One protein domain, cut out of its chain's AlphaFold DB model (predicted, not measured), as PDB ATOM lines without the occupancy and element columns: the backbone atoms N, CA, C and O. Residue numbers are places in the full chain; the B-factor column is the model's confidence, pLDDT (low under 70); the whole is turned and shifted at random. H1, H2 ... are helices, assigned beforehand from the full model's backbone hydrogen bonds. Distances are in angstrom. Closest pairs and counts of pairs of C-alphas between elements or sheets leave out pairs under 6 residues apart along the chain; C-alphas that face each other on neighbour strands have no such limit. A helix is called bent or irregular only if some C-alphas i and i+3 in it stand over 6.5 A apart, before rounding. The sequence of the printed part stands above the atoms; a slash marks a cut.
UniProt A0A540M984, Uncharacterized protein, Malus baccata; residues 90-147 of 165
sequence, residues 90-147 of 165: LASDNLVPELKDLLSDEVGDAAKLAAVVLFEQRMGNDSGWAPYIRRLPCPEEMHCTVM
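What this domain is: This is residues 90 to 147 of the 165 residues of an uncharacterized protein of Malus baccata (UniProt A0A540M984). One long helix, H2, stands in the middle of a flat model, with the short helix H1 to one side of it and the four-residue helix H3 folded back beside the later part of H2. On the side away from H1 a tail with no named element, residues 134 to 147, leaves H3, and its residues 140 to 146 stick out free of the rest. The printed part has 58 residues, with three named helices in the order H1, H2, H3 and no named strand; the class is all helix, though under half of the residues, 28 of 58, are in named elements. The whole is only just loose, close to compact, with a radius of gyration of the C-alphas of 12.6 A, and it spans 32 by 30 by 15 A.

How they stand to each other: H1, residues 97 to 102, is close to but not clearly touching H2, residues 109 to 126; the closest C-alphas, those of Leu 99 and Ala 115, are 7.8 A apart. Their lines stand at a steep tilt of 52 degrees, and they run opposite ways. H2 has a kink of 30 degrees near residue 120, and it is irregular, with C-alphas 122 and 125 8.9 A apart. H2 touches H3, residues 130 to 133, with its residues 117 to 124 alone; the closest C-alphas, those of Gly 124 and Ala 130, are 5.9 A apart. H1 and H3 are apart. Of the O i to N i+4 pairs, 1 of 2 in H1 and 12 of 14 in H2 are within hydrogen-bond range, while H3 is too short for such a pair.

Where its parts are: H1 begins at C-alpha 97, at (20.590, 14.841, -3.756), and measures 8.7 A from first to last C-alpha. H2 runs 24.7 A, from C-alpha 109 at (30.253, 7.254, -13.341) to C-alpha 126 at (26.694, 7.497, 11.144). H3 measures 5.1 A and ends at C-alpha 133, at (34.064, 1.381, 4.478).

The domain as a whole: The two C-alphas farthest apart, those of Asp 101 and His 143, are 33.5 A apart, and the first and last printed C-alphas, those of Leu 90 and Met 147, are 23.8 A apart. The printed part has no cut. The link from H1 to H2 is short, with 6 residues, the link from H2 to H3 is tight, with 3 residues, and there is no long link between helices. The C-alphas of residues 134 to 147 lie 11 to 20 A from the mean of the C-alphas. The mean pLDDT of the printed part is 76.0, and it is under 70 at residue 95 and at residues 138 to 147.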
ATOM      1  N   LEU A  90      26.943  -0.250  -3.639       80.31
ATOM      2  CA  LEU A  90      27.387   1.139  -3.719       80.31
ATOM      3  C   LEU A  90      27.578   1.460  -5.201       80.31
ATOM      4  O   LEU A  90      28.480   0.913  -5.835       80.31
ATOM      5  N   ALA A  91      26.709   2.298  -5.751       79.25
ATOM      6  CA  ALA A  91      26.705   2.647  -7.162       79.25
ATOM      7  C   ALA A  91      26.540   4.165  -7.348       79.25
ATOM      8  O   ALA A  91      26.233   4.896  -6.403       79.25
ATOM      9  N   SER A  92      26.844   4.655  -8.551       76.75
ATOM     10  CA  SER A  92      26.837   6.091  -8.877       76.75
ATOM     11  C   SER A  92      25.437   6.714  -8.834       76.75
ATOM     12  O   SER A  92      25.303   7.925  -8.700       76.75
ATOM     13  N   ASP A  93      24.390   5.903  -8.917       72.94
ATOM     14  CA  ASP A  93      22.982   6.284  -8.793       72.94
ATOM     15  C   ASP A  93      22.557   6.584  -7.344       72.94
ATOM     16  O   ASP A  93      21.654   7.405  -7.124       72.94
ATOM     17  N   ASN A  94      23.265   6.011  -6.364       71.12
ATOM     18  CA  ASN A  94      23.043   6.208  -4.926       71.12
ATOM     19  C   ASN A  94      23.552   7.554  -4.388       71.12
ATOM     20  O   ASN A  94      23.603   7.751  -3.174       71.12
ATOM     21  N   LEU A  95      23.944   8.486  -5.261       68.56
ATOM     22  CA  LEU A  95      24.298   9.844  -4.857       68.56
ATOM     23  C   LEU A  95      23.139  10.485  -4.078       68.56
ATOM     24  O   LEU A  95      21.996  10.529  -4.554       68.56
ATOM     25  N   VAL A  96      23.448  11.017  -2.894       74.00
ATOM     26  CA  VAL A  96      22.517  11.888  -2.170       74.00
ATOM     27  C   VAL A  96      22.201  13.117  -3.030       74.00
ATOM     28  O   VAL A  96      23.073  13.555  -3.788       74.00
ATOM     29  N   PRO A  97      20.983  13.682  -2.948       75.06
ATOM     30  CA  PRO A  97      20.590  14.841  -3.756       75.06
ATOM     31  C   PRO A  97      21.607  15.988  -3.693       75.06
ATOM     32  O   PRO A  97      21.967  16.547  -4.719       75.06
ATOM     33  N   GLU A  98      22.186  16.220  -2.515       74.00
ATOM     34  CA  GLU A  98      23.220  17.236  -2.281       74.00
ATOM     35  C   GLU A  98      24.471  17.041  -3.151       74.00
ATOM     36  O   GLU A  98      25.070  18.014  -3.595       74.00
ATOM     37  N   LEU A  99      24.878  15.796  -3.423       73.31
ATOM     38  CA  LEU A  99      26.002  15.507  -4.316       73.31
ATOM     39  C   LEU A  99      25.582  15.509  -5.787       73.31
ATOM     40  O   LEU A  99      26.408  15.817  -6.641       73.31
ATOM     41  N   LYS A 100      24.322  15.174  -6.092       76.06
ATOM     42  CA  LYS A 100      23.775  15.252  -7.457       76.06
ATOM     43  C   LYS A 100      23.740  16.695  -7.949       76.06
ATOM     44  O   LYS A 100      24.116  16.945  -9.084       76.06
ATOM     45  N   ASP A 101      23.381  17.633  -7.079       77.50
ATOM     46  CA  ASP A 101      23.348  19.058  -7.419       77.50
ATOM     47  C   ASP A 101      24.757  19.647  -7.621       77.50
ATOM     48  O   ASP A 101      24.936  20.615  -8.361       77.50
ATOM     49  N   LEU A 102      25.772  19.061  -6.976       76.69
ATOM     50  CA  LEU A 102      27.171  19.491  -7.076       76.69
ATOM     51  C   LEU A 102      27.922  18.860  -8.257       76.69
ATOM     52  O   LEU A 102      28.886  19.446  -8.754       76.69
ATOM     53  N   LEU A 103      27.527  17.662  -8.689       79.62
ATOM     54  CA  LEU A 103      28.173  16.938  -9.779       79.62
ATOM     55  C   LEU A 103      27.365  17.102 -11.065       79.62
ATOM     56  O   LEU A 103      26.280  16.549 -11.198       79.62
ATOM     57  N   SER A 104      27.938  17.805 -12.044       75.31
ATOM     58  CA  SER A 104      27.365  17.892 -13.393       75.31
ATOM     59  C   SER A 104      27.147  16.500 -14.005       75.31
ATOM     60  O   SER A 104      27.911  15.559 -13.756       75.31
ATOM     61  N   ASP A 105      26.146  16.380 -14.878       77.38
ATOM     62  CA  ASP A 105      25.884  15.161 -15.647       77.38
ATOM     63  C   ASP A 105      27.082  14.730 -16.508       77.38
ATOM     64  O   ASP A 105      27.238  13.539 -16.779       77.38
ATOM     65  N   GLU A 106      27.975  15.667 -16.837       78.31
ATOM     66  CA  GLU A 106      29.225  15.445 -17.576       78.31
ATOM     67  C   GLU A 106      30.274  14.633 -16.795       78.31
ATOM     68  O   GLU A 106      31.220  14.096 -17.377       78.31
ATOM     69  N   VAL A 107      30.126  14.518 -15.471       79.31
ATOM     70  CA  VAL A 107      31.038  13.741 -14.631       79.31
ATOM     71  C   VAL A 107      30.806  12.247 -14.869       79.31
ATOM     72  O   VAL A 107      29.698  11.732 -14.705       79.31
ATOM     73  N   GLY A 108      31.871  11.526 -15.223       79.12
ATOM     74  CA  GLY A 108      31.803  10.084 -15.453       79.12
ATOM     75  C   GLY A 108      31.399   9.289 -14.204       79.12
ATOM     76  O   GLY A 108      31.711   9.673 -13.074       79.12
ATOM     77  N   ASP A 109      30.770   8.128 -14.412       81.75
ATOM     78  CA  ASP A 109      30.253   7.254 -13.341       81.75
ATOM     79  C   ASP A 109      31.299   6.894 -12.279       81.75
ATOM     80  O   ASP A 109      30.983   6.755 -11.099       81.75
ATOM     81  N   ALA A 110      32.563   6.792 -12.693       76.56
ATOM     82  CA  ALA A 110      33.692   6.534 -11.811       76.56
ATOM     83  C   ALA A 110      33.883   7.614 -10.746       76.56
ATOM     84  O   ALA A 110      34.033   7.304  -9.566       76.56
ATOM     85  N   ALA A 111      33.855   8.879 -11.161       77.31
ATOM     86  CA  ALA A 111      34.018  10.010 -10.260       77.31
ATOM     87  C   ALA A 111      32.771  10.202  -9.387       77.31
ATOM     88  O   ALA A 111      32.898  10.475  -8.195       77.31
ATOM     89  N   LYS A 112      31.577   9.959  -9.945       81.06
ATOM     90  CA  LYS A 112      30.316   9.937  -9.187       81.06
ATOM     91  C   LYS A 112      30.356   8.899  -8.062       81.06
ATOM     92  O   LYS A 112      30.091   9.232  -6.913       81.06
ATOM     93  N   LEU A 113      30.762   7.665  -8.352       82.25
ATOM     94  CA  LEU A 113      30.882   6.619  -7.334       82.25
ATOM     95  C   LEU A 113      32.008   6.910  -6.327       82.25
ATOM     96  O   LEU A 113      31.812   6.708  -5.131       82.25
ATOM     97  N   ALA A 114      33.149   7.448  -6.764       81.44
ATOM     98  CA  ALA A 114      34.198   7.888  -5.842       81.44
ATOM     99  C   ALA A 114      33.681   8.948  -4.852       81.44
ATOM    100  O   ALA A 114      33.964   8.861  -3.659       81.44
ATOM    101  N   ALA A 115      32.862   9.899  -5.316       80.81
ATOM    102  CA  ALA A 115      32.237  10.898  -4.456       80.81
ATOM    103  C   ALA A 115      31.279  10.273  -3.427       80.81
ATOM    104  O   ALA A 115      31.316  10.663  -2.262       80.81
ATOM    105  N   VAL A 116      30.480   9.270  -3.817       81.81
ATOM    106  CA  VAL A 116      29.631   8.516  -2.872       81.81
ATOM    107  C   VAL A 116      30.487   7.840  -1.801       81.81
ATOM    108  O   VAL A 116      30.197   7.964  -0.614       81.81
ATOM    109  N   VAL A 117      31.569   7.161  -2.192       83.38
ATOM    110  CA  VAL A 117      32.460   6.476  -1.242       83.38
ATOM    111  C   VAL A 117      33.101   7.468  -0.267       83.38
ATOM    112  O   VAL A 117      33.110   7.213   0.936       83.38
ATOM    113  N   LEU A 118      33.585   8.614  -0.756       82.88
ATOM    114  CA  LEU A 118      34.171   9.673   0.076       82.88
ATOM    115  C   LEU A 118      33.147  10.302   1.028       82.88
ATOM    116  O   LEU A 118      33.470  10.626   2.171       82.88
ATOM    117  N   PHE A 119      31.905  10.467   0.579       84.00
ATOM    118  CA  PHE A 119      30.825  10.976   1.415       84.00
ATOM    119  C   PHE A 119      30.493  10.009   2.554       84.00
ATOM    120  O   PHE A 119      30.449  10.414   3.713       84.00
ATOM    121  N   GLU A 120      30.351   8.718   2.252       84.19
ATOM    122  CA  GLU A 120      30.111   7.681   3.262       84.19
ATOM    123  C   GLU A 120      31.298   7.541   4.230       84.19
ATOM    124  O   GLU A 120      31.102   7.354   5.432       84.19
ATOM    125  N   GLN A 121      32.535   7.715   3.746       83.06
ATOM    126  CA  GLN A 121      33.731   7.818   4.591       83.06
ATOM    127  C   GLN A 121      33.662   9.008   5.548       83.06
ATOM    128  O   GLN A 121      33.978   8.865   6.728       83.06
ATOM    129  N   ARG A 122      33.218  10.173   5.063       85.00
ATOM    130  CA  ARG A 122      33.073  11.387   5.875       85.00
ATOM    131  C   ARG A 122      32.010  11.241   6.959       85.00
ATOM    132  O   ARG A 122      32.202  11.745   8.061       85.00
ATOM    133  N   MET A 123      30.913  10.554   6.647       81.94
ATOM    134  CA  MET A 123      29.839  10.240   7.595       81.94
ATOM    135  C   MET A 123      30.302   9.287   8.708       81.94
ATOM    136  O   MET A 123      29.675   9.213   9.764       81.94
ATOM    137  N   GLY A 124      31.407   8.563   8.506       84.25
ATOM    138  CA  GLY A 124      32.033   7.748   9.540       84.25
ATOM    139  C   GLY A 124      31.068   6.713  10.116       84.25
ATOM    140  O   GLY A 124      30.544   5.874   9.392       84.25
ATOM    141  N   ASN A 125      30.831   6.761  11.427       83.62
ATOM    142  CA  ASN A 125      29.987   5.788  12.135       83.62
ATOM    143  C   ASN A 125      28.487   5.991  11.904       83.62
ATOM    144  O   ASN A 125      27.719   5.057  12.128       83.62
ATOM    145  N   ASP A 126      28.089   7.177  11.449       83.81
ATOM    146  CA  ASP A 126      26.694   7.497  11.144       83.81
ATOM    147  C   ASP A 126      26.290   6.959   9.761       83.81
ATOM    148  O   ASP A 126      25.109   6.892   9.421       83.81
ATOM    149  N   SER A 127      27.272   6.516   8.969       83.31
ATOM    150  CA  SER A 127      27.045   5.847   7.695       83.31
ATOM    151  C   SER A 127      26.454   4.448   7.890       83.31
ATOM    152  O   SER A 127      27.018   3.581   8.564       83.31
ATOM    153  N   GLY A 128      25.386   4.147   7.145       83.56
ATOM    154  CA  GLY A 128      24.877   2.779   6.996       83.56
ATOM    155  C   GLY A 128      25.859   1.817   6.307       83.56
ATOM    156  O   GLY A 128      25.573   0.618   6.191       83.56
ATOM    157  N   TRP A 129      26.995   2.323   5.821       85.50
ATOM    158  CA  TRP A 129      28.099   1.600   5.193       85.50
ATOM    159  C   TRP A 129      29.369   1.549   6.044       85.50
ATOM    160  O   TRP A 129      30.340   0.935   5.602       85.50
ATOM    161  N   ALA A 130      29.364   2.099   7.263       85.00
ATOM    162  CA  ALA A 130      30.555   2.177   8.111       85.00
ATOM    163  C   ALA A 130      31.323   0.840   8.242       85.00
ATOM    164  O   ALA A 130      32.539   0.845   8.040       85.00
ATOM    165  N   PRO A 131      30.672  -0.324   8.478       83.88
ATOM    166  CA  PRO A 131      31.392  -1.598   8.604       83.88
ATOM    167  C   PRO A 131      32.051  -2.082   7.304       83.88
ATOM    168  O   PRO A 131      33.029  -2.822   7.356       83.88
ATOM    169  N   TYR A 132      31.546  -1.668   6.136       81.62
ATOM    170  CA  TYR A 132      32.176  -1.945   4.840       81.62
ATOM    171  C   TYR A 132      33.327  -0.977   4.563       81.62
ATOM    172  O   TYR A 132      34.430  -1.405   4.236       81.62
ATOM    173  N   ILE A 133      33.091   0.322   4.754       82.94
ATOM    174  CA  ILE A 133      34.064   1.381   4.478       82.94
ATOM    175  C   ILE A 133      35.343   1.216   5.307       82.94
ATOM    176  O   ILE A 133      36.437   1.364   4.771       82.94
ATOM    177  N   ARG A 134      35.227   0.833   6.584       81.50
ATOM    178  CA  ARG A 134      36.379   0.574   7.471       81.50
ATOM    179  C   ARG A 134      37.286  -0.569   7.008       81.50
ATOM    180  O   ARG A 134      38.387  -0.706   7.529       81.50
ATOM    181  N   ARG A 135      36.814  -1.424   6.097       76.81
ATOM    182  CA  ARG A 135      37.577  -2.561   5.563       76.81
ATOM    183  C   ARG A 135      38.148  -2.313   4.181       76.81
ATOM    184  O   ARG A 135      38.817  -3.197   3.650       76.81
ATOM    185  N   LEU A 136      37.870  -1.152   3.592       77.50
ATOM    186  CA  LEU A 136      38.549  -0.765   2.371       77.50
ATOM    187  C   LEU A 136      40.052  -0.645   2.667       77.50
ATOM    188  O   LEU A 136      40.410  -0.109   3.718       77.50
ATOM    189  N   PRO A 137      40.923  -1.154   1.779       71.88
ATOM    190  CA  PRO A 137      42.359  -0.977   1.935       71.88
ATOM    191  C   PRO A 137      42.699   0.510   2.010       71.88
ATOM    192  O   PRO A 137      42.071   1.327   1.328       71.88
ATOM    193  N   CYS A 138      43.708   0.857   2.803       67.50
ATOM    194  CA  CYS A 138      44.275   2.196   2.749       67.50
ATOM    195  C   CYS A 138      44.838   2.429   1.340       67.50
ATOM    196  O   CYS A 138      45.455   1.511   0.788       67.50
ATOM    197  N   PRO A 139      44.643   3.612   0.730       64.94
ATOM    198  CA  PRO A 139      45.220   3.916  -0.574       64.94
ATOM    199  C   PRO A 139      46.720   3.606  -0.621       64.94
ATOM    200  O   PRO A 139      47.187   3.011  -1.579       64.94
ATOM    201  N   GLU A 140      47.462   3.901   0.444       59.56
ATOM    202  CA  GLU A 140      48.907   3.669   0.560       59.56
ATOM    203  C   GLU A 140      49.298   2.181   0.493       59.56
ATOM    204  O   GLU A 140      50.436   1.848   0.162       59.56
ATOM    205  N   GLU A 141      48.357   1.282   0.784       60.88
ATOM    206  CA  GLU A 141      48.524  -0.173   0.728       60.88
ATOM    207  C   GLU A 141      48.034  -0.765  -0.608       60.88
ATOM    208  O   GLU A 141      48.211  -1.958  -0.869       60.88
ATOM    209  N   MET A 142      47.420   0.044  -1.483       65.31
ATOM    210  CA  MET A 142      46.945  -0.412  -2.786       65.31
ATOM    211  C   MET A 142      48.095  -0.464  -3.794       65.31
ATOM    212  O   MET A 142      48.632   0.551  -4.232       65.31
ATOM    213  N   HIS A 143      48.428  -1.666  -4.263       62.09
ATOM    214  CA  HIS A 143      49.368  -1.870  -5.368       62.09
ATOM    215  C   HIS A 143      48.725  -1.539  -6.730       62.09
ATOM    216  O   HIS A 143      48.591  -2.395  -7.604       62.09
ATOM    217  N   CYS A 144      48.295  -0.291  -6.915       56.16
ATOM    218  CA  CYS A 144      47.791   0.214  -8.188       56.16
ATOM    219  C   CYS A 144      48.911   0.894  -8.984       56.16
ATOM    220  O   CYS A 144      49.703   1.663  -8.445       56.16
ATOM    221  N   THR A 145      48.940   0.681 -10.302       51.50
ATOM    222  CA  THR A 145      49.925   1.304 -11.210       51.50
ATOM    223  C   THR A 145      49.864   2.835 -11.216       51.50
ATOM    224  O   THR A 145      50.860   3.484 -11.520       51.50
ATOM    225  N   VAL A 146      48.728   3.418 -10.824       56.16
ATOM    226  CA  VAL A 146      48.558   4.869 -10.640       56.16
ATOM    227  C   VAL A 146      49.426   5.403  -9.492       56.16
ATOM    228  O   VAL A 146      49.894   6.532  -9.565       56.16
ATOM    229  N   MET A 147      49.713   4.583  -8.476       47.75
ATOM    230  CA  MET A 147      50.567   4.947  -7.332       47.75
ATOM    231  C   MET A 147      52.049   4.617  -7.574       47.75
ATOM    232  O   MET A 147      52.913   4.991  -6.789       47.75
TER     233      MET A 147